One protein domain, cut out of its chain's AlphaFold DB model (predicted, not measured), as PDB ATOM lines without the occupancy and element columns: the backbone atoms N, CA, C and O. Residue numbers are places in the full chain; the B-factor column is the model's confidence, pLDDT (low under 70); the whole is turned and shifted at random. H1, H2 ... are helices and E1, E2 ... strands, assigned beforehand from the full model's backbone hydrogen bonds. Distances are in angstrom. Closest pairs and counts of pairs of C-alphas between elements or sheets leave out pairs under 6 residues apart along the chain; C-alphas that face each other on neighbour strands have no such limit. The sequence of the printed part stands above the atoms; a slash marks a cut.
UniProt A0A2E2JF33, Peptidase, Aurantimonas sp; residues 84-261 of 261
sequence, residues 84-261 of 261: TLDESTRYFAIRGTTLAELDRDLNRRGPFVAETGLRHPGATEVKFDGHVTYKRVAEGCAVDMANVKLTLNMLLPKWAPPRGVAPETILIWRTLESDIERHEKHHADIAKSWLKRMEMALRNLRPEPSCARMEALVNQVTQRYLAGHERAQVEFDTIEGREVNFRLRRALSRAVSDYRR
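What this domain is: This is residues 84 to 261 of the 261 residues of the protein "Peptidase" of Aurantimonas sp (UniProt A0A2E2JF33). A long rod is built on a narrow ribbon of three strands, with the long helix H2 running along it and the still longer H3 folded back beside H2 as a helical hairpin. The short H1 packs on E1 near one end. The printed part has 178 residues, with three named helices and three named strands in the order E1 H1 E2 E3 H2 H3; the sheet, E1 E3 E2, is mixed, and so is the class, helices and strands. The whole is loose: the radius of gyration of the C-alphas is 22.2 A, and the C-alphas span 75 by 27 by 27 A along their three main axes.

How they stand to each other: E1, residues 85 to 94, is the parallel neighbour of E3, residues 140 to 159, with N 86 and O 150 2.8 A apart. H1, residues 99 to 109, is on the sheet; its closest C-alphas to E1 are Asp 105 and Ile 94, 6.1 A. E2, residues 123 to 137, forms an antiparallel hairpin with E3; N 125 and O 153 are 2.9 A apart. H2, residues 167 to 203, lies over E3 and E2 at a height over the sheet of 9.1 A, along the strands; the closest C-alphas of H2 and E3 are Arg 203 and Ala 146, 6.1 A. H3, residues 211 to 259, touches H2 at a shallow tilt of 20 degrees, opposite ways, closest at C-alphas His 229 and Trp 194, 5.9 A. H3 stands at the sheet's level, height 2.6 A, and is apart from H1. Every O i to N i+4 pair is within hydrogen-bond range in H1 and H2, and 41 of 45 in H3.

Where its parts are: E1 begins at C-alpha 85 (56.820, -27.231, -5.717). E3 is 58.9 A long, H2 54.3 A, and H3 66.9 A with a kink of 46 degrees near residue 243, ending at C-alpha 259 (54.109, -38.649, 34.273).

The domain as a whole: The C-alphas farthest apart, of Ala 138 and Gly 164, are 75.8 A apart. The printed part has no cut; the link from H1 to E2 is long. Residues 113, 115 to 116 and 241 to 261 have pLDDT under 70.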
ATOM      1  N   THR A  84      58.681 -27.145  -9.426       82.25
ATOM      2  CA  THR A  84      57.231 -27.402  -9.533       82.25
ATOM      3  C   THR A  84      56.535 -27.421  -8.172       82.25
ATOM      4  O   THR A  84      55.320 -27.599  -8.096       82.25
ATOM      5  N   LEU A  85      57.288 -27.212  -7.092       92.06
ATOM      6  CA  LEU A  85      56.820 -27.231  -5.717       92.06
ATOM      7  C   LEU A  85      57.494 -26.115  -4.920       92.06
ATOM      8  O   LEU A  85      58.688 -26.177  -4.674       92.06
ATOM      9  N   ASP A  86      56.706 -25.150  -4.473       94.19
ATOM     10  CA  ASP A  86      57.103 -24.092  -3.545       94.19
ATOM     11  C   ASP A  86      56.392 -24.345  -2.209       94.19
ATOM     12  O   ASP A  86      55.162 -24.357  -2.159       94.19
ATOM     13  N   GLU A  87      57.138 -24.630  -1.143       95.19
ATOM     14  CA  GLU A  87      56.582 -25.009   0.160       95.19
ATOM     15  C   GLU A  87      57.160 -24.138   1.273       95.19
ATOM     16  O   GLU A  87      58.369 -24.099   1.499       95.19
ATOM     17  N   SER A  88      56.278 -23.470   2.015       96.31
ATOM     18  CA  SER A  88      56.650 -22.645   3.157       96.31
ATOM     19  C   SER A  88      55.833 -22.993   4.397       96.31
ATOM     20  O   SER A  88      54.696 -23.462   4.329       96.31
ATOM     21  N   THR A  89      56.426 -22.763   5.567       97.38
ATOM     22  CA  THR A  89      55.745 -22.878   6.859       97.38
ATOM     23  C   THR A  89      55.900 -21.574   7.619       97.38
ATOM     24  O   THR A  89      57.008 -21.075   7.815       97.38
ATOM     25  N   ARG A  90      54.777 -21.020   8.062       96.44
ATOM     26  CA  ARG A  90      54.696 -19.841   8.914       96.44
ATOM     27  C   ARG A  90      54.083 -20.216  10.249       96.44
ATOM     28  O   ARG A  90      53.328 -21.177  10.361       96.44
ATOM     29  N   TYR A  91      54.389 -19.405  11.252       97.19
ATOM     30  CA  TYR A  91      53.921 -19.629  12.608       97.19
ATOM     31  C   TYR A  91      53.178 -18.415  13.144       97.19
ATOM     32  O   TYR A  91      53.577 -17.276  12.893       97.19
ATOM     33  N   PHE A  92      52.136 -18.656  13.934       95.50
ATOM     34  CA  PHE A  92      51.503 -17.625  14.749       95.50
ATOM     35  C   PHE A  92      51.702 -17.925  16.232       95.50
ATOM     36  O   PHE A  92      51.519 -19.047  16.701       95.50
ATOM     37  N   ALA A  93      52.110 -16.901  16.978       97.12
ATOM     38  CA  ALA A  93      52.428 -17.054  18.387       97.12
ATOM     39  C   ALA A  93      51.161 -17.226  19.232       97.12
ATOM     40  O   ALA A  93      50.251 -16.395  19.138       97.12
ATOM     41  N   ILE A  94      51.176 -18.240  20.094       96.56
ATOM     42  CA  ILE A  94      50.187 -18.506  21.140       96.56
ATOM     43  C   ILE A  94      50.705 -18.014  22.494       96.56
ATOM     44  O   ILE A  94      51.912 -18.005  22.748       96.56
ATOM     45  N   ARG A  95      49.795 -17.581  23.365       95.88
ATOM     46  CA  ARG A  95      50.063 -17.054  24.705       95.88
ATOM     47  C   ARG A  95      49.125 -17.680  25.735       95.88
ATOM     48  O   ARG A  95      47.949 -17.883  25.467       95.88
ATOM     49  N   GLY A  96      49.660 -17.910  26.928       94.44
ATOM     50  CA  GLY A  96      48.946 -18.487  28.066       94.44
ATOM     51  C   GLY A  96      49.890 -19.285  28.961       94.44
ATOM     52  O   GLY A  96      50.993 -19.650  28.538       94.44
ATOM     53  N   THR A  97      49.463 -19.530  30.194       95.44
ATOM     54  CA  THR A  97      50.151 -20.392  31.170       95.44
ATOM     55  C   THR A  97      49.292 -21.574  31.613       95.44
ATOM     56  O   THR A  97      49.825 -22.531  32.170       95.44
ATOM     57  N   THR A  98      47.989 -21.546  31.323       88.50
ATOM     58  CA  THR A  98      47.060 -22.660  31.552       88.50
ATOM     59  C   THR A  98      46.510 -23.184  30.233       88.50
ATOM     60  O   THR A  98      46.421 -22.448  29.251       88.50
ATOM     61  N   LEU A  99      46.062 -24.439  30.211       82.50
ATOM     62  CA  LEU A  99      45.412 -25.010  29.030       82.50
ATOM     63  C   LEU A  99      44.259 -24.115  28.531       82.50
ATOM     64  O   LEU A  99      44.167 -23.848  27.337       82.50
ATOM     65  N   ALA A 100      43.410 -23.607  29.432       80.62
ATOM     66  CA  ALA A 100      42.222 -22.834  29.054       80.62
ATOM     67  C   ALA A 100      42.573 -21.485  28.406       80.62
ATOM     68  O   ALA A 100      41.848 -20.989  27.542       80.62
ATOM     69  N   GLU A 101      43.688 -20.879  28.813       87.94
ATOM     70  CA  GLU A 101      44.212 -19.678  28.166       87.94
ATOM     71  C   GLU A 101      44.768 -19.983  26.777       87.94
ATOM     72  O   GLU A 101      44.484 -19.239  25.838       87.94
ATOM     73  N   LEU A 102      45.506 -21.087  26.644       87.50
ATOM     74  CA  LEU A 102      46.090 -21.511  25.374       87.50
ATOM     75  C   LEU A 102      45.014 -21.826  24.330       87.50
ATOM     76  O   LEU A 102      45.129 -21.384  23.191       87.50
ATOM     77  N   ASP A 103      43.939 -22.512  24.717       82.06
ATOM     78  CA  ASP A 103      42.793 -22.785  23.839       82.06
ATOM     79  C   ASP A 103      42.070 -21.521  23.405       82.06
ATOM     80  O   ASP A 103      41.770 -21.327  22.226       82.06
ATOM     81  N   ARG A 104      41.828 -20.609  24.348       84.88
ATOM     82  CA  ARG A 104      41.202 -19.326  24.041       84.88
ATOM     83  C   ARG A 104      42.050 -18.520  23.063       84.88
ATOM     84  O   ARG A 104      41.504 -17.913  22.141       84.88
ATOM     85  N   ASP A 105      43.368 -18.483  23.260       91.81
ATOM     86  CA  ASP A 105      44.257 -17.750  22.362       91.81
ATOM     87  C   ASP A 105      44.384 -18.436  20.997       91.81
ATOM     88  O   ASP A 105      44.368 -17.743  19.980       91.81
ATOM     89  N   LEU A 106      44.400 -19.771  20.952       86.75
ATOM     90  CA  LEU A 106      44.362 -20.554  19.716       86.75
ATOM     91  C   LEU A 106      43.097 -20.253  18.902       86.75
ATOM     92  O   LEU A 106      43.203 -19.839  17.749       86.75
ATOM     93  N   ASN A 107      41.915 -20.332  19.519       83.62
ATOM     94  CA  ASN A 107      40.638 -20.003  18.872       83.62
ATOM     95  C   ASN A 107      40.538 -18.526  18.455       83.62
ATOM     96  O   ASN A 107      39.789 -18.186  17.543       83.62
ATOM     97  N   ARG A 108      41.285 -17.624  19.103       89.69
ATOM     98  CA  ARG A 108      41.321 -16.197  18.751       89.69
ATOM     99  C   ARG A 108      42.294 -15.887  17.615       89.69
ATOM    100  O   ARG A 108      42.010 -15.006  16.804       89.69
ATOM    101  N   ARG A 109      43.457 -16.542  17.589       90.38
ATOM    102  CA  ARG A 109      44.569 -16.226  16.675       90.38
ATOM    103  C   ARG A 109      44.638 -17.120  15.451       90.38
ATOM    104  O   ARG A 109      45.235 -16.699  14.463       90.38
ATOM    105  N   GLY A 110      44.029 -18.299  15.514       87.62
ATOM    106  CA  GLY A 110      44.014 -19.258  14.421       87.62
ATOM    107  C   GLY A 110      43.492 -18.656  13.111       87.62
ATOM    108  O   GLY A 110      42.681 -17.720  13.158       87.62
ATOM    109  N   PRO A 111      43.959 -19.130  11.942       86.44
ATOM    110  CA  PRO A 111      43.494 -18.662  10.637       86.44
ATOM    111  C   PRO A 111      41.971 -18.669  10.533       86.44
ATOM    112  O   PRO A 111      41.316 -19.650  10.874       86.44
ATOM    113  N   PHE A 112      41.408 -17.559  10.057       84.31
ATOM    114  CA  PHE A 112      39.978 -17.462   9.794       84.31
ATOM    115  C   PHE A 112      39.649 -18.123   8.459       84.31
ATOM    116  O   PHE A 112      40.245 -17.774   7.441       84.31
ATOM    117  N   VAL A 113      38.676 -19.029   8.471       69.56
ATOM    118  CA  VAL A 113      38.187 -19.711   7.271       69.56
ATOM    119  C   VAL A 113      36.751 -19.267   7.022       69.56
ATOM    120  O   VAL A 113      35.870 -19.436   7.869       69.56
ATOM    121  N   ALA A 114      36.518 -18.650   5.865       71.75
ATOM    122  CA  ALA A 114      35.247 -18.007   5.547       71.75
ATOM    123  C   ALA A 114      34.110 -19.026   5.375       71.75
ATOM    124  O   ALA A 114      32.969 -18.756   5.744       71.75
ATOM    125  N   GLU A 115      34.436 -20.207   4.858       63.91
ATOM    126  CA  GLU A 115      33.529 -21.313   4.566       63.91
ATOM    127  C   GLU A 115      32.887 -21.876   5.838       63.91
ATOM    128  O   GLU A 115      31.708 -22.230   5.834       63.91
ATOM    129  N   THR A 116      33.651 -21.940   6.931       64.25
ATOM    130  CA  THR A 116      33.160 -22.393   8.241       64.25
ATOM    131  C   THR A 116      32.704 -21.235   9.124       64.25
ATOM    132  O   THR A 116      31.949 -21.453  10.067       64.25
ATOM    133  N   GLY A 117      33.164 -20.012   8.840       72.94
ATOM    134  CA  GLY A 117      32.964 -18.837   9.687       72.94
ATOM    135  C   GLY A 117      33.757 -18.894  10.996       72.94
ATOM    136  O   GLY A 117      33.434 -18.174  11.940       72.94
ATOM    137  N   LEU A 118      34.765 -19.765  11.076       71.69
ATOM    138  CA  LEU A 118      35.465 -20.100  12.311       71.69
ATOM    139  C   LEU A 118      36.994 -20.050  12.140       71.69
ATOM    140  O   LEU A 118      37.516 -20.060  11.024       71.69
ATOM    141  N   ARG A 119      37.723 -19.973  13.263       79.62
ATOM    142  CA  ARG A 119      39.195 -19.899  13.307       79.62
ATOM    143  C   ARG A 119      39.867 -21.231  13.615       79.62
ATOM    144  O   ARG A 119      39.755 -21.727  14.730       79.62
ATOM    145  N   HIS A 120      40.588 -21.797  12.661       80.44
ATOM    146  CA  HIS A 120      41.136 -23.144  12.815       80.44
ATOM    147  C   HIS A 120      42.450 -23.169  13.603       80.44
ATOM    148  O   HIS A 120      43.173 -22.174  13.611       80.44
ATOM    149  N   PRO A 121      42.784 -24.294  14.262       86.25
ATOM    150  CA  PRO A 121      44.051 -24.455  14.975       86.25
ATOM    151  C   PRO A 121      45.303 -24.346  14.093       86.25
ATOM    152  O   PRO A 121      46.365 -23.995  14.596       86.25
ATOM    153  N   GLY A 122      45.171 -24.622  12.797       90.19
ATOM    154  CA  GLY A 122      46.190 -24.500  11.761       90.19
ATOM    155  C   GLY A 122      45.524 -24.339  10.393       90.19
ATOM    156  O   GLY A 122      44.293 -24.308  10.308       90.19
ATOM    157  N   ALA A 123      46.331 -24.152   9.347       89.50
ATOM    158  CA  ALA A 123      45.854 -24.242   7.969       89.50
ATOM    159  C   ALA A 123      46.984 -24.528   6.975       89.50
ATOM    160  O   ALA A 123      48.044 -23.906   7.054       89.50
ATOM    161  N   THR A 124      46.710 -25.355   5.972       91.25
ATOM    162  CA  THR A 124      47.507 -25.479   4.746       91.25
ATOM    163  C   THR A 124      46.800 -24.793   3.582       91.25
ATOM    164  O   THR A 124      45.770 -25.251   3.096       91.25
ATOM    165  N   GLU A 125      47.377 -23.702   3.083       91.12
ATOM    166  CA  GLU A 125      46.942 -23.090   1.828       91.12
ATOM    167  C   GLU A 125      47.550 -23.840   0.639       91.12
ATOM    168  O   GLU A 125      48.765 -24.037   0.578       91.12
ATOM    169  N   VAL A 126      46.703 -24.213  -0.323       92.19
ATOM    170  CA  VAL A 126      47.092 -24.937  -1.537       92.19
ATOM    171  C   VAL A 126      46.767 -24.099  -2.771       92.19
ATOM    172  O   VAL A 126      45.620 -23.691  -2.982       92.19
ATOM    173  N   LYS A 127      47.762 -23.893  -3.636       92.94
ATOM    174  CA  LYS A 127      47.583 -23.234  -4.932       92.94
ATOM    175  C   LYS A 127      48.209 -24.063  -6.048       92.94
ATOM    176  O   LYS A 127      49.395 -24.368  -6.003       92.94
ATOM    177  N   PHE A 128      47.404 -24.385  -7.056       91.88
ATOM    178  CA  PHE A 128      47.878 -24.941  -8.319       91.88
ATOM    179  C   PHE A 128      47.902 -23.834  -9.368       91.88
ATOM    180  O   PHE A 128      46.878 -23.196  -9.606       91.88
ATOM    181  N   ASP A 129      49.050 -23.653 -10.005       90.19
ATOM    182  CA  ASP A 129      49.247 -22.804 -11.177       90.19
ATOM    183  C   ASP A 129      49.918 -23.637 -12.277       90.19
ATOM    184  O   ASP A 129      50.331 -24.773 -12.046       90.19
ATOM    185  N   GLY A 130      50.049 -23.105 -13.487       88.25
ATOM    186  CA  GLY A 130      50.779 -23.806 -14.537       88.25
ATOM    187  C   GLY A 130      50.497 -23.287 -15.931       88.25
ATOM    188  O   GLY A 130      49.665 -22.405 -16.127       88.25
ATOM    189  N   HIS A 131      51.197 -23.866 -16.896       88.25
ATOM    190  CA  HIS A 131      50.966 -23.631 -18.313       88.25
ATOM    191  C   HIS A 131      51.141 -24.931 -19.099       88.25
ATOM    192  O   HIS A 131      51.919 -25.818 -18.729       88.25
ATOM    193  N   VAL A 132      50.400 -25.031 -20.198       91.88
ATOM    194  CA  VAL A 132      50.478 -26.141 -21.145       91.88
ATOM    195  C   VAL A 132      50.726 -25.554 -22.527       91.88
ATOM    196  O   VAL A 132      50.038 -24.619 -22.928       91.88
ATOM    197  N   THR A 133      51.715 -26.085 -23.238       93.94
ATOM    198  CA  THR A 133      52.004 -25.721 -24.629       93.94
ATOM    199  C   THR A 133      51.606 -26.853 -25.566       93.94
ATOM    200  O   THR A 133      51.485 -28.017 -25.165       93.94
ATOM    201  N   TYR A 134      51.402 -26.510 -26.835       96.38
ATOM    202  CA  TYR A 134      50.885 -27.420 -27.848       96.38
ATOM    203  C   TYR A 134      51.792 -27.454 -29.070       96.38
ATOM    204  O   TYR A 134      52.403 -26.447 -29.425       96.38
ATOM    205  N   LYS A 135      51.820 -28.596 -29.756       96.31
ATOM    206  CA  LYS A 135      52.516 -28.764 -31.035       96.31
ATOM    207  C   LYS A 135      51.641 -29.472 -32.052       96.31
ATOM    208  O   LYS A 135      50.827 -30.328 -31.701       96.31
ATOM    209  N   ARG A 136      51.843 -29.147 -33.330       97.44
ATOM    210  CA  ARG A 136      51.237 -29.903 -34.431       97.44
ATOM    211  C   ARG A 136      51.973 -31.227 -34.633       97.44
ATOM    212  O   ARG A 136      53.200 -31.271 -34.597       97.44
ATOM    213  N   VAL A 137      51.203 -32.286 -34.843       96.44
ATOM    214  CA  VAL A 137      51.651 -33.657 -35.132       96.44
ATOM    215  C   VAL A 137      50.857 -34.196 -36.326       96.44
ATOM    216  O   VAL A 137      49.891 -33.564 -36.754       96.44
ATOM    217  N   ALA A 138      51.245 -35.346 -36.883       95.62
ATOM    218  CA  ALA A 138      50.577 -35.908 -38.062       95.62
ATOM    219  C   ALA A 138      49.070 -36.148 -37.831       95.62
ATOM    220  O   ALA A 138      48.259 -35.947 -38.731       95.62
ATOM    221  N   GLU A 139      48.693 -36.515 -36.606       93.69
ATOM    222  CA  GLU A 139      47.323 -36.811 -36.182       93.69
ATOM    223  C   GLU A 139      46.520 -35.564 -35.751       93.69
ATOM    224  O   GLU A 139      45.359 -35.691 -35.360       93.69
ATOM    225  N   GLY A 140      47.113 -34.362 -35.799       96.38
ATOM    226  CA  GLY A 140      46.469 -33.102 -35.414       96.38
ATOM    227  C   GLY A 140      47.332 -32.242 -34.488       96.38
ATOM    228  O   GLY A 140      48.383 -31.736 -34.881       96.38
ATOM    229  N   CYS A 141      46.879 -32.027 -33.256       98.06
ATOM    230  CA  CYS A 141      47.571 -31.238 -32.240       98.06
ATOM    231  C   CYS A 141      47.722 -32.031 -30.941       98.06
ATOM    232  O   CYS A 141      46.763 -32.640 -30.472       98.06
ATOM    233  N   ALA A 142      48.917 -32.008 -30.357       97.94
ATOM    234  CA  ALA A 142      49.285 -32.718 -29.136       97.94
ATOM    235  C   ALA A 142      49.783 -31.745 -28.060       97.94
ATOM    236  O   ALA A 142      50.233 -30.639 -28.374       97.94
ATOM    237  N   VAL A 143      49.753 -32.174 -26.796       96.62
ATOM    238  CA  VAL A 143      50.489 -31.490 -25.723       96.62
ATOM    239  C   VAL A 143      51.984 -31.617 -26.005       96.62
ATOM    240  O   VAL A 143      52.493 -32.712 -26.246       96.62
ATOM    241  N   ASP A 144      52.687 -30.489 -25.989       94.88
ATOM    242  CA  ASP A 144      54.142 -30.464 -26.085       94.88
ATOM    243  C   ASP A 144      54.775 -30.499 -24.693       94.88
ATOM    244  O   ASP A 144      55.562 -31.391 -24.372       94.88
ATOM    245  N   MET A 145      54.337 -29.588 -23.828       91.19
ATOM    246  CA  MET A 145      54.790 -29.479 -22.450       91.19
ATOM    247  C   MET A 145      53.604 -29.202 -21.534       91.19
ATOM    248  O   MET A 145      52.727 -28.408 -21.860       91.19
ATOM    249  N   ALA A 146      53.602 -29.829 -20.361       91.31
ATOM    250  CA  ALA A 146      52.681 -29.512 -19.280       91.31
ATOM    251  C   ALA A 146      53.494 -29.308 -18.002       91.31
ATOM    252  O   ALA A 146      54.104 -30.258 -17.498       91.31
ATOM    253  N   ASN A 147      53.508 -28.067 -17.521       88.25
ATOM    254  CA  ASN A 147      54.179 -27.668 -16.292       88.25
ATOM    255  C   ASN A 147      53.120 -27.183 -15.314       88.25
ATOM    256  O   ASN A 147      52.505 -26.136 -15.532       88.25
ATOM    257  N   VAL A 148      52.916 -27.938 -14.241       90.94
ATOM    258  CA  VAL A 148      52.041 -27.524 -13.151       90.94
ATOM    259  C   VAL A 148      52.929 -27.167 -11.965       90.94
ATOM    260  O   VAL A 148      53.829 -27.911 -11.596       90.94
ATOM    261  N   LYS A 149      52.684 -26.009 -11.363       92.69
ATOM    262  CA  LYS A 149      53.324 -25.568 -10.130       92.69
ATOM    263  C   LYS A 149      52.350 -25.731  -8.970       92.69
ATOM    264  O   LYS A 149      51.179 -25.367  -9.070       92.69
ATOM    265  N   LEU A 150      52.853 -26.242  -7.857       95.38
ATOM    266  CA  LEU A 150      52.169 -26.285  -6.577       95.38
ATOM    267  C   LEU A 150      52.844 -25.311  -5.612       95.38
ATOM    268  O   LEU A 150      54.040 -25.423  -5.368       95.38
ATOM    269  N   THR A 151      52.075 -24.392  -5.037       95.69
ATOM    270  CA  THR A 151      52.501 -23.583  -3.893       95.69
ATOM    271  C   THR A 151      51.728 -24.016  -2.651       95.69
ATOM    272  O   THR A 151      50.497 -24.115  -2.680       95.69
ATOM    273  N   LEU A 152      52.457 -24.269  -1.565       94.81
ATOM    274  CA  LEU A 152      51.953 -24.691  -0.266       94.81
ATOM    275  C   LEU A 152      52.409 -23.710   0.810       94.81
ATOM    276  O   LEU A 152      53.608 -23.506   0.991       94.81
ATOM    277  N   ASN A 153      51.464 -23.156   1.568       95.19
ATOM    278  CA  ASN A 153      51.778 -22.337   2.738       95.19
ATOM    279  C   ASN A 153      51.084 -22.918   3.968       95.19
ATOM    280  O   ASN A 153      49.875 -22.765   4.131       95.19
ATOM    281  N   MET A 154      51.852 -23.556   4.845       94.19
ATOM    282  CA  MET A 154      51.351 -24.033   6.133       94.19
ATOM    283  C   MET A 154      51.420 -22.911   7.170       94.19
ATOM    284  O   MET A 154      52.428 -22.213   7.273       94.19
ATOM    285  N   LEU A 155      50.362 -22.733   7.953       94.19
ATOM    286  CA  LEU A 155      50.291 -21.811   9.079       94.19
ATOM    287  C   LEU A 155      50.005 -22.599  10.355       94.19
ATOM    288  O   LEU A 155      48.905 -23.118  10.538       94.19
ATOM    289  N   LEU A 156      50.994 -22.660  11.244       95.50
ATOM    290  CA  LEU A 156      50.956 -23.479  12.453       95.50
ATOM    291  C   LEU A 156      51.009 -22.622  13.726       95.50
ATOM    292  O   LEU A 156      51.631 -21.553  13.733       95.50
ATOM    293  N   PRO A 157      50.388 -23.063  14.827       94.69
ATOM    294  CA  PRO A 157      50.542 -22.390  16.102       94.69
ATOM    295  C   PRO A 157      51.951 -22.644  16.642       94.69
ATOM    296  O   PRO A 157      52.541 -23.702  16.422       94.69
ATOM    297  N   LYS A 158      52.494 -21.669  17.372       97.00
ATOM    298  CA  LYS A 158      53.738 -21.848  18.118       97.00
ATOM    299  C   LYS A 158      53.625 -21.258  19.505       97.00
ATOM    300  O   LYS A 158      53.307 -20.077  19.652       97.00
ATOM    301  N   TRP A 159      53.939 -22.051  20.520       97.00
ATOM    302  CA  TRP A 159      53.973 -21.580  21.903       97.00
ATOM    303  C   TRP A 159      55.355 -21.751  22.524       97.00
ATOM    304  O   TRP A 159      55.957 -22.824  22.483       97.00
ATOM    305  N   ALA A 160      55.841 -20.673  23.136       96.94
ATOM    306  CA  ALA A 160      57.007 -20.691  24.003       96.94
ATOM    307  C   ALA A 160      56.512 -20.563  25.456       96.94
ATOM    308  O   ALA A 160      56.062 -19.477  25.832       96.94
ATOM    309  N   PRO A 161      56.541 -21.644  26.259       95.69
ATOM    310  CA  PRO A 161      55.998 -21.617  27.611       95.69
ATOM    311  C   PRO A 161      56.776 -20.628  28.494       95.69
ATOM    312  O   PRO A 161      58.007 -20.713  28.563       95.69
ATOM    313  N   PRO A 162      56.091 -19.702  29.191       94.75
ATOM    314  CA  PRO A 162      56.715 -18.877  30.221       94.75
ATOM    315  C   PRO A 162      57.288 -19.714  31.376       94.75
ATOM    316  O   PRO A 162      56.962 -20.890  31.549       94.75
ATOM    317  N   ARG A 163      58.125 -19.098  32.219       94.88
ATOM    318  CA  ARG A 163      58.598 -19.743  33.456       94.88
ATOM    319  C   ARG A 163      57.417 -20.044  34.386       94.88
ATOM    320  O   ARG A 163      56.497 -19.239  34.489       94.88
ATOM    321  N   GLY A 164      57.480 -21.174  35.093       93.69
ATOM    322  CA  GLY A 164      56.484 -21.558  36.101       93.69
ATOM    323  C   GLY A 164      55.218 -22.225  35.553       93.69
ATOM    324  O   GLY A 164      54.302 -22.488  36.325       93.69
ATOM    325  N   VAL A 165      55.149 -22.519  34.251       96.69
ATOM    326  CA  VAL A 165      54.053 -23.315  33.684       96.69
ATOM    327  C   VAL A 165      54.159 -24.771  34.142       96.69
ATOM    328  O   VAL A 165      55.244 -25.352  34.125       96.69
ATOM    329  N   ALA A 166      53.022 -25.362  34.516       93.56
ATOM    330  CA  ALA A 166      52.942 -26.751  34.954       93.56
ATOM    331  C   ALA A 166      53.445 -27.723  33.855       93.56
ATOM    332  O   ALA A 166      53.034 -27.580  32.693       93.56
ATOM    333  N   PRO A 167      54.298 -28.716  34.182       91.81
ATOM    334  CA  PRO A 167      54.836 -29.678  33.211       91.81
ATOM    335  C   PRO A 167      53.767 -30.380  32.362       91.81
ATOM    336  O   PRO A 167      53.956 -30.595  31.164       91.81
ATOM    337  N   GLU A 168      52.613 -30.677  32.951       85.69
ATOM    338  CA  GLU A 168      51.477 -31.329  32.303       85.69
ATOM    339  C   GLU A 168      50.874 -30.447  31.207       85.69
ATOM    340  O   GLU A 168      50.533 -30.935  30.130       85.69
ATOM    341  N   THR A 169      50.805 -29.130  31.436       86.25
ATOM    342  CA  THR A 169      50.340 -28.169  30.421       86.25
ATOM    343  C   THR A 169      51.300 -28.143  29.233       86.25
ATOM    344  O   THR A 169      50.862 -28.138  28.082       86.25
ATOM    345  N   ILE A 170      52.612 -28.197  29.497       91.44
ATOM    346  CA  ILE A 170      53.644 -28.249  28.451       91.44
ATOM    347  C   ILE A 170      53.497 -29.510  27.600       91.44
ATOM    348  O   ILE A 170      53.512 -29.435  26.369       91.44
ATOM    349  N   LEU A 171      53.336 -30.661  28.251       86.88
ATOM    350  CA  LEU A 171      53.192 -31.953  27.589       86.88
ATOM    351  C   LEU A 171      51.942 -32.013  26.702       86.88
ATOM    352  O   LEU A 171      52.020 -32.413  25.536       86.88
ATOM    353  N   ILE A 172      50.799 -31.575  27.234       81.00
ATOM    354  CA  ILE A 172      49.526 -31.565  26.506       81.00
ATOM    355  C   ILE A 172      49.603 -30.622  25.305       81.00
ATOM    356  O   ILE A 172      49.238 -31.025  24.199       81.00
ATOM    357  N   TRP A 173      50.136 -29.407  25.477       87.31
ATOM    358  CA  TRP A 173      50.269 -28.471  24.362       87.31
ATOM    359  C   TRP A 173      51.179 -29.010  23.259       87.31
ATOM    360  O   TRP A 173      50.811 -28.965  22.091       87.31
ATOM    361  N   ARG A 174      52.355 -29.549  23.602       89.56
ATOM    362  CA  ARG A 174      53.282 -30.108  22.600       89.56
ATOM    363  C   ARG A 174      52.655 -31.256  21.816       89.56
ATOM    364  O   ARG A 174      52.893 -31.379  20.618       89.56
ATOM    365  N   THR A 175      51.836 -32.066  22.484       81.62
ATOM    366  CA  THR A 175      51.074 -33.136  21.832       81.62
ATOM    367  C   THR A 175      50.068 -32.559  20.837       81.62
ATOM    368  O   THR A 175      50.004 -33.032  19.707       81.62
ATOM    369  N   LEU A 176      49.327 -31.515  21.224       83.56
ATOM    370  CA  LEU A 176      48.382 -30.828  20.340       83.56
ATOM    371  C   LEU A 176      49.082 -30.136  19.156       83.56
ATOM    372  O   LEU A 176      48.635 -30.286  18.026       83.56
ATOM    373  N   GLU A 177      50.185 -29.418  19.393       86.75
ATOM    374  CA  GLU A 177      50.973 -28.739  18.349       86.75
ATOM    375  C   GLU A 177      51.454 -29.743  17.287       86.75
ATOM    376  O   GLU A 177      51.268 -29.516  16.093       86.75
ATOM    377  N   SER A 178      51.972 -30.899  17.721       88.19
ATOM    378  CA  SER A 178      52.378 -31.986  16.819       88.19
ATOM    379  C   SER A 178      51.197 -32.619  16.073       88.19
ATOM    380  O   SER A 178      51.342 -33.048  14.925       88.19
ATOM    381  N   ASP A 179      50.023 -32.689  16.705       84.19
ATOM    382  CA  ASP A 179      48.809 -33.215  16.084       84.19
ATOM    383  C   ASP A 179      48.316 -32.324  14.942       84.19
ATOM    384  O   ASP A 179      48.050 -32.826  13.848       84.19
ATOM    385  N   ILE A 180      48.289 -31.010  15.187       85.75
ATOM    386  CA  ILE A 180      47.945 -29.984  14.197       85.75
ATOM    387  C   ILE A 180      48.930 -30.043  13.028       85.75
ATOM    388  O   ILE A 180      48.506 -30.184  11.887       85.75
ATOM    389  N   GLU A 181      50.240 -30.020  13.291       92.38
ATOM    390  CA  GLU A 181      51.256 -30.086  12.231       92.38
ATOM    391  C   GLU A 181      51.083 -31.324  11.342       92.38
ATOM    392  O   GLU A 181      51.125 -31.227  10.115       92.38
ATOM    393  N   ARG A 182      50.847 -32.495  11.941       92.06
ATOM    394  CA  ARG A 182      50.637 -33.734  11.185       92.06
ATOM    395  C   ARG A 182      49.379 -33.669  10.316       92.06
ATOM    396  O   ARG A 182      49.407 -34.176   9.194       92.06
ATOM    397  N   HIS A 183      48.294 -33.091  10.831       90.56
ATOM    398  CA  HIS A 183      47.055 -32.899  10.075       90.56
ATOM    399  C   HIS A 183      47.296 -31.994   8.860       90.56
ATOM    400  O   HIS A 183      47.039 -32.400   7.727       90.56
ATOM    401  N   GLU A 184      47.900 -30.825   9.078       93.25
ATOM    402  CA  GLU A 184      48.205 -29.866   8.011       93.25
ATOM    403  C   GLU A 184      49.183 -30.433   6.968       93.25
ATOM    404  O   GLU A 184      49.000 -30.244   5.760       93.25
ATOM    405  N   LYS A 185      50.183 -31.208   7.405       96.00
ATOM    406  CA  LYS A 185      51.132 -31.881   6.509       96.00
ATOM    407  C   LYS A 185      50.449 -32.902   5.601       96.00
ATOM    408  O   LYS A 185      50.837 -33.050   4.443       96.00
ATOM    409  N   HIS A 186      49.424 -33.595   6.087       95.56
ATOM    410  CA  HIS A 186      48.713 -34.567   5.263       95.56
ATOM    411  C   HIS A 186      47.933 -33.888   4.126       95.56
ATOM    412  O   HIS A 186      47.933 -34.383   2.999       95.56
ATOM    413  N   HIS A 187      47.354 -32.711   4.377       95.44
ATOM    414  CA  HIS A 187      46.742 -31.882   3.330       95.44
ATOM    415  C   HIS A 187      47.750 -31.468   2.253       95.44
ATOM    416  O   HIS A 187      47.460 -31.561   1.054       95.44
ATOM    417  N   ALA A 188      48.967 -31.096   2.662       96.31
ATOM    418  CA  ALA A 188      50.079 -30.845   1.747       96.31
ATOM    419  C   ALA A 188      50.455 -32.095   0.925       96.31
ATOM    420  O   ALA A 188      50.662 -32.001  -0.287       96.31
ATOM    421  N   ASP A 189      50.497 -33.280   1.541       97.62
ATOM    422  CA  ASP A 189      50.817 -34.537   0.854       97.62
ATOM    423  C   ASP A 189      49.733 -34.948  -0.160       97.62
ATOM    424  O   ASP A 189      50.055 -35.391  -1.272       97.62
ATOM    425  N   ILE A 190      48.452 -34.732   0.163       95.62
ATOM    426  CA  ILE A 190      47.337 -34.886  -0.784       95.62
ATOM    427  C   ILE A 190      47.566 -33.973  -1.995       95.62
ATOM    428  O   ILE A 190      47.532 -34.449  -3.134       95.62
ATOM    429  N   ALA A 191      47.856 -32.688  -1.775       96.06
ATOM    430  CA  ALA A 191      48.104 -31.736  -2.856       96.06
ATOM    431  C   ALA A 191      49.286 -32.154  -3.750       96.06
ATOM    432  O   ALA A 191      49.148 -32.191  -4.976       96.06
ATOM    433  N   LYS A 192      50.412 -32.578  -3.157       97.25
ATOM    434  CA  LYS A 192      51.591 -33.093  -3.884       97.25
ATOM    435  C   LYS A 192      51.268 -34.337  -4.715       97.25
ATOM    436  O   LYS A 192      51.774 -34.497  -5.827       97.25
ATOM    437  N   SER A 193      50.419 -35.227  -4.205       97.38
ATOM    438  CA  SER A 193      49.958 -36.408  -4.945       97.38
ATOM    439  C   SER A 193      49.111 -36.014  -6.159       97.38
ATOM    440  O   SER A 193      49.308 -36.534  -7.260       97.38
ATOM    441  N   TRP A 194      48.197 -35.057  -5.988       96.94
ATOM    442  CA  TRP A 194      47.337 -34.573  -7.067       96.94
ATOM    443  C   TRP A 194      48.078 -33.752  -8.122       96.94
ATOM    444  O   TRP A 194      47.733 -33.883  -9.297       96.94
ATOM    445  N   LEU A 195      49.132 -33.018  -7.746       95.56
ATOM    446  CA  LEU A 195      50.065 -32.383  -8.685       95.56
ATOM    447  C   LEU A 195      50.594 -33.410  -9.692       95.56
ATOM    448  O   LEU A 195      50.331 -33.305 -10.889       95.56
ATOM    449  N   LYS A 196      51.246 -34.466  -9.185       95.00
ATOM    450  CA  LYS A 196      51.849 -35.524 -10.012       95.00
ATOM    451  C   LYS A 196      50.814 -36.200 -10.910       95.00
ATOM    452  O   LYS A 196      51.052 -36.420 -12.095       95.00
ATOM    453  N   ARG A 197      49.637 -36.511 -10.357       95.88
ATOM    454  CA  ARG A 197      48.538 -37.140 -11.107       95.88
ATOM    455  C   ARG A 197      48.038 -36.253 -12.246       95.88
ATOM    456  O   ARG A 197      47.754 -36.772 -13.322       95.88
ATOM    457  N   MET A 198      47.917 -34.948 -12.012       95.56
ATOM    458  CA  MET A 198      47.457 -33.992 -13.016       95.56
ATOM    459  C   MET A 198      48.497 -33.808 -14.123       95.56
ATOM    460  O   MET A 198      48.144 -33.929 -15.293       95.56
ATOM    461  N   GLU A 199      49.773 -33.620 -13.778       93.38
ATOM    462  CA  GLU A 199      50.859 -33.517 -14.765       93.38
ATOM    463  C   GLU A 199      50.941 -34.757 -15.658       93.38
ATOM    464  O   GLU A 199      50.985 -34.644 -16.884       93.38
ATOM    465  N   MET A 200      50.891 -35.952 -15.060       94.50
ATOM    466  CA  MET A 200      50.874 -37.205 -15.812       94.50
ATOM    467  C   MET A 200      49.650 -37.310 -16.723       94.50
ATOM    468  O   MET A 200      49.764 -37.790 -17.848       94.50
ATOM    469  N   ALA A 201      48.477 -36.880 -16.267       96.88
ATOM    470  CA  ALA A 201      47.267 -36.951 -17.074       96.88
ATOM    471  C   ALA A 201      47.314 -36.016 -18.283       96.88
ATOM    472  O   ALA A 201      46.892 -36.417 -19.363       96.88
ATOM    473  N   LEU A 202      47.849 -34.805 -18.105       96.00
ATOM    474  CA  LEU A 202      48.001 -33.821 -19.175       96.00
ATOM    475  C   LEU A 202      49.039 -34.268 -20.211       96.00
ATOM    476  O   LEU A 202      48.774 -34.204 -21.408       96.00
ATOM    477  N   ARG A 203      50.187 -34.796 -19.767       94.19
ATOM    478  CA  ARG A 203      51.244 -35.303 -20.668       94.19
ATOM    479  C   ARG A 203      50.809 -36.510 -21.500       94.19
ATOM    480  O   ARG A 203      51.346 -36.719 -22.578       94.19
ATOM    481  N   ASN A 204      49.852 -37.295 -21.006       96.25
ATOM    482  CA  ASN A 204      49.373 -38.514 -21.664       96.25
ATOM    483  C   ASN A 204      48.086 -38.313 -22.484       96.25
ATOM    484  O   ASN A 204      47.456 -39.297 -22.885       96.25
ATOM    485  N   LEU A 205      47.661 -37.069 -22.728       97.81
ATOM    486  CA  LEU A 205      46.531 -36.813 -23.619       97.81
ATOM    487  C   LEU A 205      46.882 -37.219 -25.051       97.81
ATOM    488  O   LEU A 205      47.950 -36.898 -25.569       97.81
ATOM    489  N   ARG A 206      45.955 -37.934 -25.693       97.81
ATOM    490  CA  ARG A 206      46.081 -38.275 -27.110       97.81
ATOM    491  C   ARG A 206      45.896 -37.019 -27.963       97.81
ATOM    492  O   ARG A 206      45.129 -36.149 -27.549       97.81
ATOM    493  N   PRO A 207      46.540 -36.936 -29.140       98.19
ATOM    494  CA  PRO A 207      46.328 -35.826 -30.058       98.19
ATOM    495  C   PRO A 207      44.845 -35.609 -30.388       98.19
ATOM    496  O   PRO A 207      44.088 -36.567 -30.546       98.19
ATOM    497  N   GLU A 208      44.452 -34.344 -30.516       98.44
ATOM    498  CA  GLU A 208      43.124 -33.913 -30.962       98.44
ATOM    499  C   GLU A 208      43.216 -33.296 -32.369       98.44
ATOM    500  O   GLU A 208      44.259 -32.746 -32.722       98.44
ATOM    501  N   PRO A 209      42.130 -33.276 -33.167       98.12
ATOM    502  CA  PRO A 209      42.167 -32.771 -34.546       98.12
ATOM    503  C   PRO A 209      42.617 -31.308 -34.706       98.12
ATOM    504  O   PRO A 209      43.010 -30.895 -35.793       98.12
ATOM    505  N   SER A 210      42.530 -30.494 -33.650       97.06
ATOM    506  CA  SER A 210      42.991 -29.100 -33.650       97.06
ATOM    507  C   SER A 210      43.486 -28.680 -32.268       97.06
ATOM    508  O   SER A 210      43.068 -29.245 -31.254       97.06
ATOM    509  N   CYS A 211      44.334 -27.650 -32.208       95.94
ATOM    510  CA  CYS A 211      44.845 -27.149 -30.931       95.94
ATOM    511  C   CYS A 211      43.751 -26.525 -30.056       95.94
ATOM    512  O   CYS A 211      43.798 -26.692 -28.846       95.94
ATOM    513  N   ALA A 212      42.708 -25.930 -30.648       96.75
ATOM    514  CA  ALA A 212      41.548 -25.448 -29.896       96.75
ATOM    515  C   ALA A 212      40.805 -26.591 -29.177       96.75
ATOM    516  O   ALA A 212      40.377 -26.451 -28.032       96.75
ATOM    517  N   ARG A 213      40.681 -27.760 -29.825       98.00
ATOM    518  CA  ARG A 213      40.116 -28.958 -29.182       98.00
ATOM    519  C   ARG A 213      41.035 -29.515 -28.099       98.00
ATOM    520  O   ARG A 213      40.541 -29.887 -27.037       98.00
ATOM    521  N   MET A 214      42.344 -29.545 -28.349       98.06
ATOM    522  CA  MET A 214      43.326 -29.969 -27.349       98.06
ATOM    523  C   MET A 214      43.282 -29.071 -26.104       98.06
ATOM    524  O   MET A 214      43.242 -29.573 -24.986       98.06
ATOM    525  N   GLU A 215      43.208 -27.755 -26.283       96.69
ATOM    526  CA  GLU A 215      43.101 -26.795 -25.185       96.69
ATOM    527  C   GLU A 215      41.815 -26.984 -24.370       96.69
ATOM    528  O   GLU A 215      41.851 -27.040 -23.138       96.69
ATOM    529  N   ALA A 216      40.675 -27.173 -25.040       97.69
ATOM    530  CA  ALA A 216      39.421 -27.484 -24.362       97.69
ATOM    531  C   ALA A 216      39.514 -28.788 -23.542       97.69
ATOM    532  O   ALA A 216      39.029 -28.839 -22.406       97.69
ATOM    533  N   LEU A 217      40.172 -29.821 -24.083       97.81
ATOM    534  CA  LEU A 217      40.403 -31.089 -23.389       97.81
ATOM    535  C   LEU A 217      41.330 -30.919 -22.178       97.81
ATOM    536  O   LEU A 217      41.010 -31.414 -21.095       97.81
ATOM    537  N   VAL A 218      42.436 -30.186 -22.322       96.81
ATOM    538  CA  VAL A 218      43.348 -29.839 -21.217       96.81
ATOM    539  C   VAL A 218      42.587 -29.135 -20.099       96.81
ATOM    540  O   VAL A 218      42.664 -29.565 -18.947       96.81
ATOM    541  N   ASN A 219      41.774 -28.128 -20.426       96.31
ATOM    542  CA  ASN A 219      40.957 -27.409 -19.449       96.31
ATOM    543  C   ASN A 219      39.972 -28.340 -18.730       96.31
ATOM    544  O   ASN A 219      39.877 -28.324 -17.499       96.31
ATOM    545  N   GLN A 220      39.274 -29.207 -19.468       97.75
ATOM    546  CA  GLN A 220      38.358 -30.189 -18.884       97.75
ATOM    547  C   GLN A 220      39.077 -31.142 -17.917       97.75
ATOM    548  O   GLN A 220      38.580 -31.422 -16.819       97.75
ATOM    549  N   VAL A 221      40.245 -31.645 -18.317       96.88
ATOM    550  CA  VAL A 221      41.055 -32.576 -17.528       96.88
ATOM    551  C   VAL A 221      41.564 -31.886 -16.267       96.88
ATOM    552  O   VAL A 221      41.313 -32.395 -15.175       96.88
ATOM    553  N   THR A 222      42.165 -30.701 -16.378       94.81
ATOM    554  CA  THR A 222      42.617 -29.894 -15.235       94.81
ATOM    555  C   THR A 222      41.492 -29.686 -14.220       94.81
ATOM    556  O   THR A 222      41.648 -30.016 -13.043       94.81
ATOM    557  N   GLN A 223      40.304 -29.258 -14.663       95.81
ATOM    558  CA  GLN A 223      39.153 -29.060 -13.771       95.81
ATOM    559  C   GLN A 223      38.705 -30.352 -13.072       95.81
ATOM    560  O   GLN A 223      38.314 -30.329 -11.900       95.81
ATOM    561  N   ARG A 224      38.784 -31.498 -13.757       97.19
ATOM    562  CA  ARG A 224      38.488 -32.809 -13.164       97.19
ATOM    563  C   ARG A 224      39.486 -33.174 -12.063       97.19
ATOM    564  O   ARG A 224      39.057 -33.686 -11.028       97.19
ATOM    565  N   TYR A 225      40.781 -32.934 -12.274       96.12
ATOM    566  CA  TYR A 225      41.821 -33.233 -11.282       96.12
ATOM    567  C   TYR A 225      41.749 -32.291 -10.081       96.12
ATOM    568  O   TYR A 225      41.785 -32.776  -8.954       96.12
ATOM    569  N   LEU A 226      41.510 -30.992 -10.289       93.56
ATOM    570  CA  LEU A 226      41.271 -30.043  -9.194       93.56
ATOM    571  C   LEU A 226      40.046 -30.434  -8.353       93.56
ATOM    572  O   LEU A 226      40.105 -30.449  -7.128       93.56
ATOM    573  N   ALA A 227      38.947 -30.850  -8.990       94.88
ATOM    574  CA  ALA A 227      37.774 -31.355  -8.271       94.88
ATOM    575  C   ALA A 227      38.018 -32.712  -7.581       94.88
ATOM    576  O   ALA A 227      37.269 -33.099  -6.685       94.88
ATOM    577  N   GLY A 228      38.999 -33.491  -8.037       95.75
ATOM    578  CA  GLY A 228      39.435 -34.722  -7.378       95.75
ATOM    579  C   GLY A 228      40.278 -34.448  -6.139       95.75
ATOM    580  O   GLY A 228      40.001 -35.024  -5.090       95.75
ATOM    581  N   HIS A 229      41.224 -33.518  -6.256       95.62
ATOM    582  CA  HIS A 229      41.983 -32.962  -5.142       95.62
ATOM    583  C   HIS A 229      41.053 -32.468  -4.032       95.62
ATOM    584  O   HIS A 229      41.164 -32.923  -2.900       95.62
ATOM    585  N   GLU A 230      40.075 -31.637  -4.389       91.44
ATOM    586  CA  GLU A 230      39.077 -31.100  -3.463       91.44
ATOM    587  C   GLU A 230      38.386 -32.184  -2.635       91.44
ATOM    588  O   GLU A 230      38.287 -32.111  -1.413       91.44
ATOM    589  N   ARG A 231      37.910 -33.226  -3.321       95.00
ATOM    590  CA  ARG A 231      37.207 -34.331  -2.673       95.00
ATOM    591  C   ARG A 231      38.120 -35.086  -1.717       95.00
ATOM    592  O   ARG A 231      37.649 -35.469  -0.657       95.00
ATOM    593  N   ALA A 232      39.390 -35.266  -2.071       94.00
ATOM    594  CA  ALA A 232      40.358 -35.939  -1.212       94.00
ATOM    595  C   ALA A 232      40.668 -35.132   0.061       94.00
ATOM    596  O   ALA A 232      40.738 -35.722   1.134       94.00
ATOM    597  N   GLN A 233      40.790 -33.800  -0.043       91.88
ATOM    598  CA  GLN A 233      40.963 -32.905   1.113       91.88
ATOM    599  C   GLN A 233      39.770 -33.038   2.081       91.88
ATOM    600  O   GLN A 233      39.938 -33.326   3.264       91.88
ATOM    601  N   VAL A 234      38.542 -32.937   1.550       87.94
ATOM    602  CA  VAL A 234      37.298 -33.069   2.335       87.94
ATOM    603  C   VAL A 234      37.127 -34.467   2.935       87.94
ATOM    604  O   VAL A 234      36.642 -34.616   4.059       87.94
ATOM    605  N   GLU A 235      37.483 -35.511   2.189       89.31
ATOM    606  CA  GLU A 235      37.407 -36.895   2.654       89.31
ATOM    607  C   GLU A 235      38.354 -37.134   3.832       89.31
ATOM    608  O   GLU A 235      37.925 -37.686   4.847       89.31
ATOM    609  N   PHE A 236      39.598 -36.658   3.738       88.44
ATOM    610  CA  PHE A 236      40.553 -36.743   4.837       88.44
ATOM    611  C   PHE A 236      40.058 -35.996   6.081       88.44
ATOM    612  O   PHE A 236      40.018 -36.599   7.152       88.44
ATOM    613  N   ASP A 237      39.572 -34.760   5.937       85.25
ATOM    614  CA  ASP A 237      38.965 -34.001   7.042       85.25
ATOM    615  C   ASP A 237      37.809 -34.765   7.706       85.25
ATOM    616  O   ASP A 237      37.704 -34.834   8.934       85.25
ATOM    617  N   THR A 238      36.952 -35.386   6.892       82.62
ATOM    618  CA  THR A 238      35.793 -36.153   7.369       82.62
ATOM    619  C   THR A 238      36.213 -37.402   8.148       82.62
ATOM    620  O   THR A 238      35.574 -37.751   9.146       82.62
ATOM    621  N   ILE A 239      37.263 -38.095   7.698       81.00
ATOM    622  CA  ILE A 239      37.791 -39.301   8.349       81.00
ATOM    623  C   ILE A 239      38.554 -38.925   9.626       81.00
ATOM    624  O   ILE A 239      38.247 -39.460  10.693       81.00
ATOM    625  N   GLU A 240      39.491 -37.976   9.558       80.19
ATOM    626  CA  GLU A 240      40.239 -37.500  10.730       80.19
ATOM    627  C   GLU A 240      39.304 -36.960  11.811       80.19
ATOM    628  O   GLU A 240      39.453 -37.330  12.974       80.19
ATOM    629  N   GLY A 241      38.278 -36.178  11.457       69.88
ATOM    630  CA  GLY A 241      37.314 -35.654  12.429       69.88
ATOM    631  C   GLY A 241      36.640 -36.740  13.286       69.88
ATOM    632  O   GLY A 241      36.303 -36.499  14.449       69.88
ATOM    633  N   ARG A 242      36.485 -37.962  12.755       62.28
ATOM    634  CA  ARG A 242      35.962 -39.123  13.499       62.28
ATOM    635  C   ARG A 242      37.032 -39.760  14.392       62.28
ATOM    636  O   ARG A 242      36.748 -40.100  15.540       62.28
ATOM    637  N   GLU A 243      38.256 -39.873  13.886       60.12
ATOM    638  CA  GLU A 243      39.362 -40.623  14.496       60.12
ATOM    639  C   GLU A 243      40.174 -39.838  15.542       60.12
ATOM    640  O   GLU A 243      40.737 -40.420  16.476       60.12
ATOM    641  N   VAL A 244      40.259 -38.514  15.424       58.69
ATOM    642  CA  VAL A 244      41.070 -37.672  16.321       58.69
ATOM    643  C   VAL A 244      40.570 -37.742  17.769       58.69
ATOM    644  O   VAL A 244      41.374 -37.817  18.701       58.69
ATOM    645  N   ASN A 245      39.253 -37.846  17.974       51.59
ATOM    646  CA  ASN A 245      38.668 -38.054  19.305       51.59
ATOM    647  C   ASN A 245      39.221 -39.308  20.008       51.59
ATOM    648  O   ASN A 245      39.374 -39.321  21.231       51.59
ATOM    649  N   PHE A 246      39.543 -40.357  19.249       49.38
ATOM    650  CA  PHE A 246      40.096 -41.602  19.779       49.38
ATOM    651  C   PHE A 246      41.601 -41.479  20.070       49.38
ATOM    652  O   PHE A 246      42.076 -41.910  21.126       49.38
ATOM    653  N   ARG A 247      42.357 -40.836  19.168       58.41
ATOM    654  CA  ARG A 247      43.814 -40.664  19.291       58.41
ATOM    655  C   ARG A 247      44.223 -39.718  20.416       58.41
ATOM    656  O   ARG A 247      45.103 -40.084  21.195       58.41
ATOM    657  N   LEU A 248      43.563 -38.568  20.566       56.97
ATOM    658  CA  LEU A 248      43.873 -37.608  21.634       56.97
ATOM    659  C   LEU A 248      43.610 -38.182  23.026       56.97
ATOM    660  O   LEU A 248      44.441 -38.026  23.917       56.97
ATOM    661  N   ARG A 249      42.515 -38.934  23.204       55.25
ATOM    662  CA  ARG A 249      42.252 -39.663  24.457       55.25
ATOM    663  C   ARG A 249      43.373 -40.649  24.777       55.25
ATOM    664  O   ARG A 249      43.847 -40.692  25.906       55.25
ATOM    665  N   ARG A 250      43.842 -41.414  23.787       57.19
ATOM    666  CA  ARG A 250      44.929 -42.386  23.968       57.19
ATOM    667  C   ARG A 250      46.276 -41.716  24.261       57.19
ATOM    668  O   ARG A 250      47.017 -42.214  25.106       57.19
ATOM    669  N   ALA A 251      46.596 -40.620  23.573       58.44
ATOM    670  CA  ALA A 251      47.827 -39.859  23.782       58.44
ATOM    671  C   ALA A 251      47.846 -39.193  25.166       58.44
ATOM    672  O   ALA A 251      48.836 -39.326  25.880       58.44
ATOM    673  N   LEU A 252      46.729 -38.585  25.586       62.31
ATOM    674  CA  LEU A 252      46.569 -38.013  26.923       62.31
ATOM    675  C   LEU A 252      46.705 -39.084  28.012       62.31
ATOM    676  O   LEU A 252      47.461 -38.895  28.959       62.31
ATOM    677  N   SER A 253      46.050 -40.240  27.860       59.59
ATOM    678  CA  SER A 253      46.174 -41.340  28.826       59.59
ATOM    679  C   SER A 253      47.609 -41.857  28.957       59.59
ATOM    680  O   SER A 253      48.037 -42.178  30.063       59.59
ATOM    681  N   ARG A 254      48.370 -41.922  27.855       63.84
ATOM    682  CA  ARG A 254      49.794 -42.304  27.879       63.84
ATOM    683  C   ARG A 254      50.650 -41.247  28.567       63.84
ATOM    684  O   ARG A 254      51.356 -41.571  29.509       63.84
ATOM    685  N   ALA A 255      50.501 -39.989  28.161       60.44
ATOM    686  CA  ALA A 255      51.188 -38.844  28.751       60.44
ATOM    687  C   ALA A 255      50.973 -38.749  30.274       60.44
ATOM    688  O   ALA A 255      51.924 -38.569  31.029       60.44
ATOM    689  N   VAL A 256      49.734 -38.941  30.736       61.16
ATOM    690  CA  VAL A 256      49.393 -38.969  32.168       61.16
ATOM    691  C   VAL A 256      49.976 -40.204  32.864       61.16
ATOM    692  O   VAL A 256      50.442 -40.102  33.996       61.16
ATOM    693  N   SER A 257      49.963 -41.371  32.213       59.53
ATOM    694  CA  SER A 257      50.519 -42.606  32.781       59.53
ATOM    695  C   SER A 257      52.040 -42.572  32.919       59.53
ATOM    696  O   SER A 257      52.565 -43.193  33.840       59.53
ATOM    697  N   ASP A 258      52.735 -41.901  32.007       64.00
ATOM    698  CA  ASP A 258      54.193 -41.788  32.025       64.00
ATOM    699  C   ASP A 258      54.663 -40.691  32.988       64.00
ATOM    700  O   ASP A 258      55.738 -40.817  33.554       64.00
ATOM    701  N   TYR A 259      53.841 -39.665  33.246       54.84
ATOM    702  CA  TYR A 259      54.109 -38.649  34.273       54.84
ATOM    703  C   TYR A 259      53.898 -39.159  35.711       54.84
ATOM    704  O   TYR A 259      54.539 -38.687  36.643       54.84
ATOM    705  N   ARG A 260      52.973 -40.108  35.915       54.91
ATOM    706  CA  ARG A 260      52.692 -40.704  37.237       54.91
ATOM    707  C   ARG A 260      53.705 -41.771  37.672       54.91
ATOM    708  O   ARG A 260      53.553 -42.304  38.770       54.91
ATOM    709  N   ARG A 261      54.657 -42.129  36.811       50.00
ATOM    710  CA  ARG A 261      55.706 -43.121  37.068       50.00
ATOM    711  C   ARG A 261      57.017 -42.426  37.394       50.00
ATOM    712  O   ARG A 261      57.727 -42.968  38.265       50.00
TER     713      ARG A 261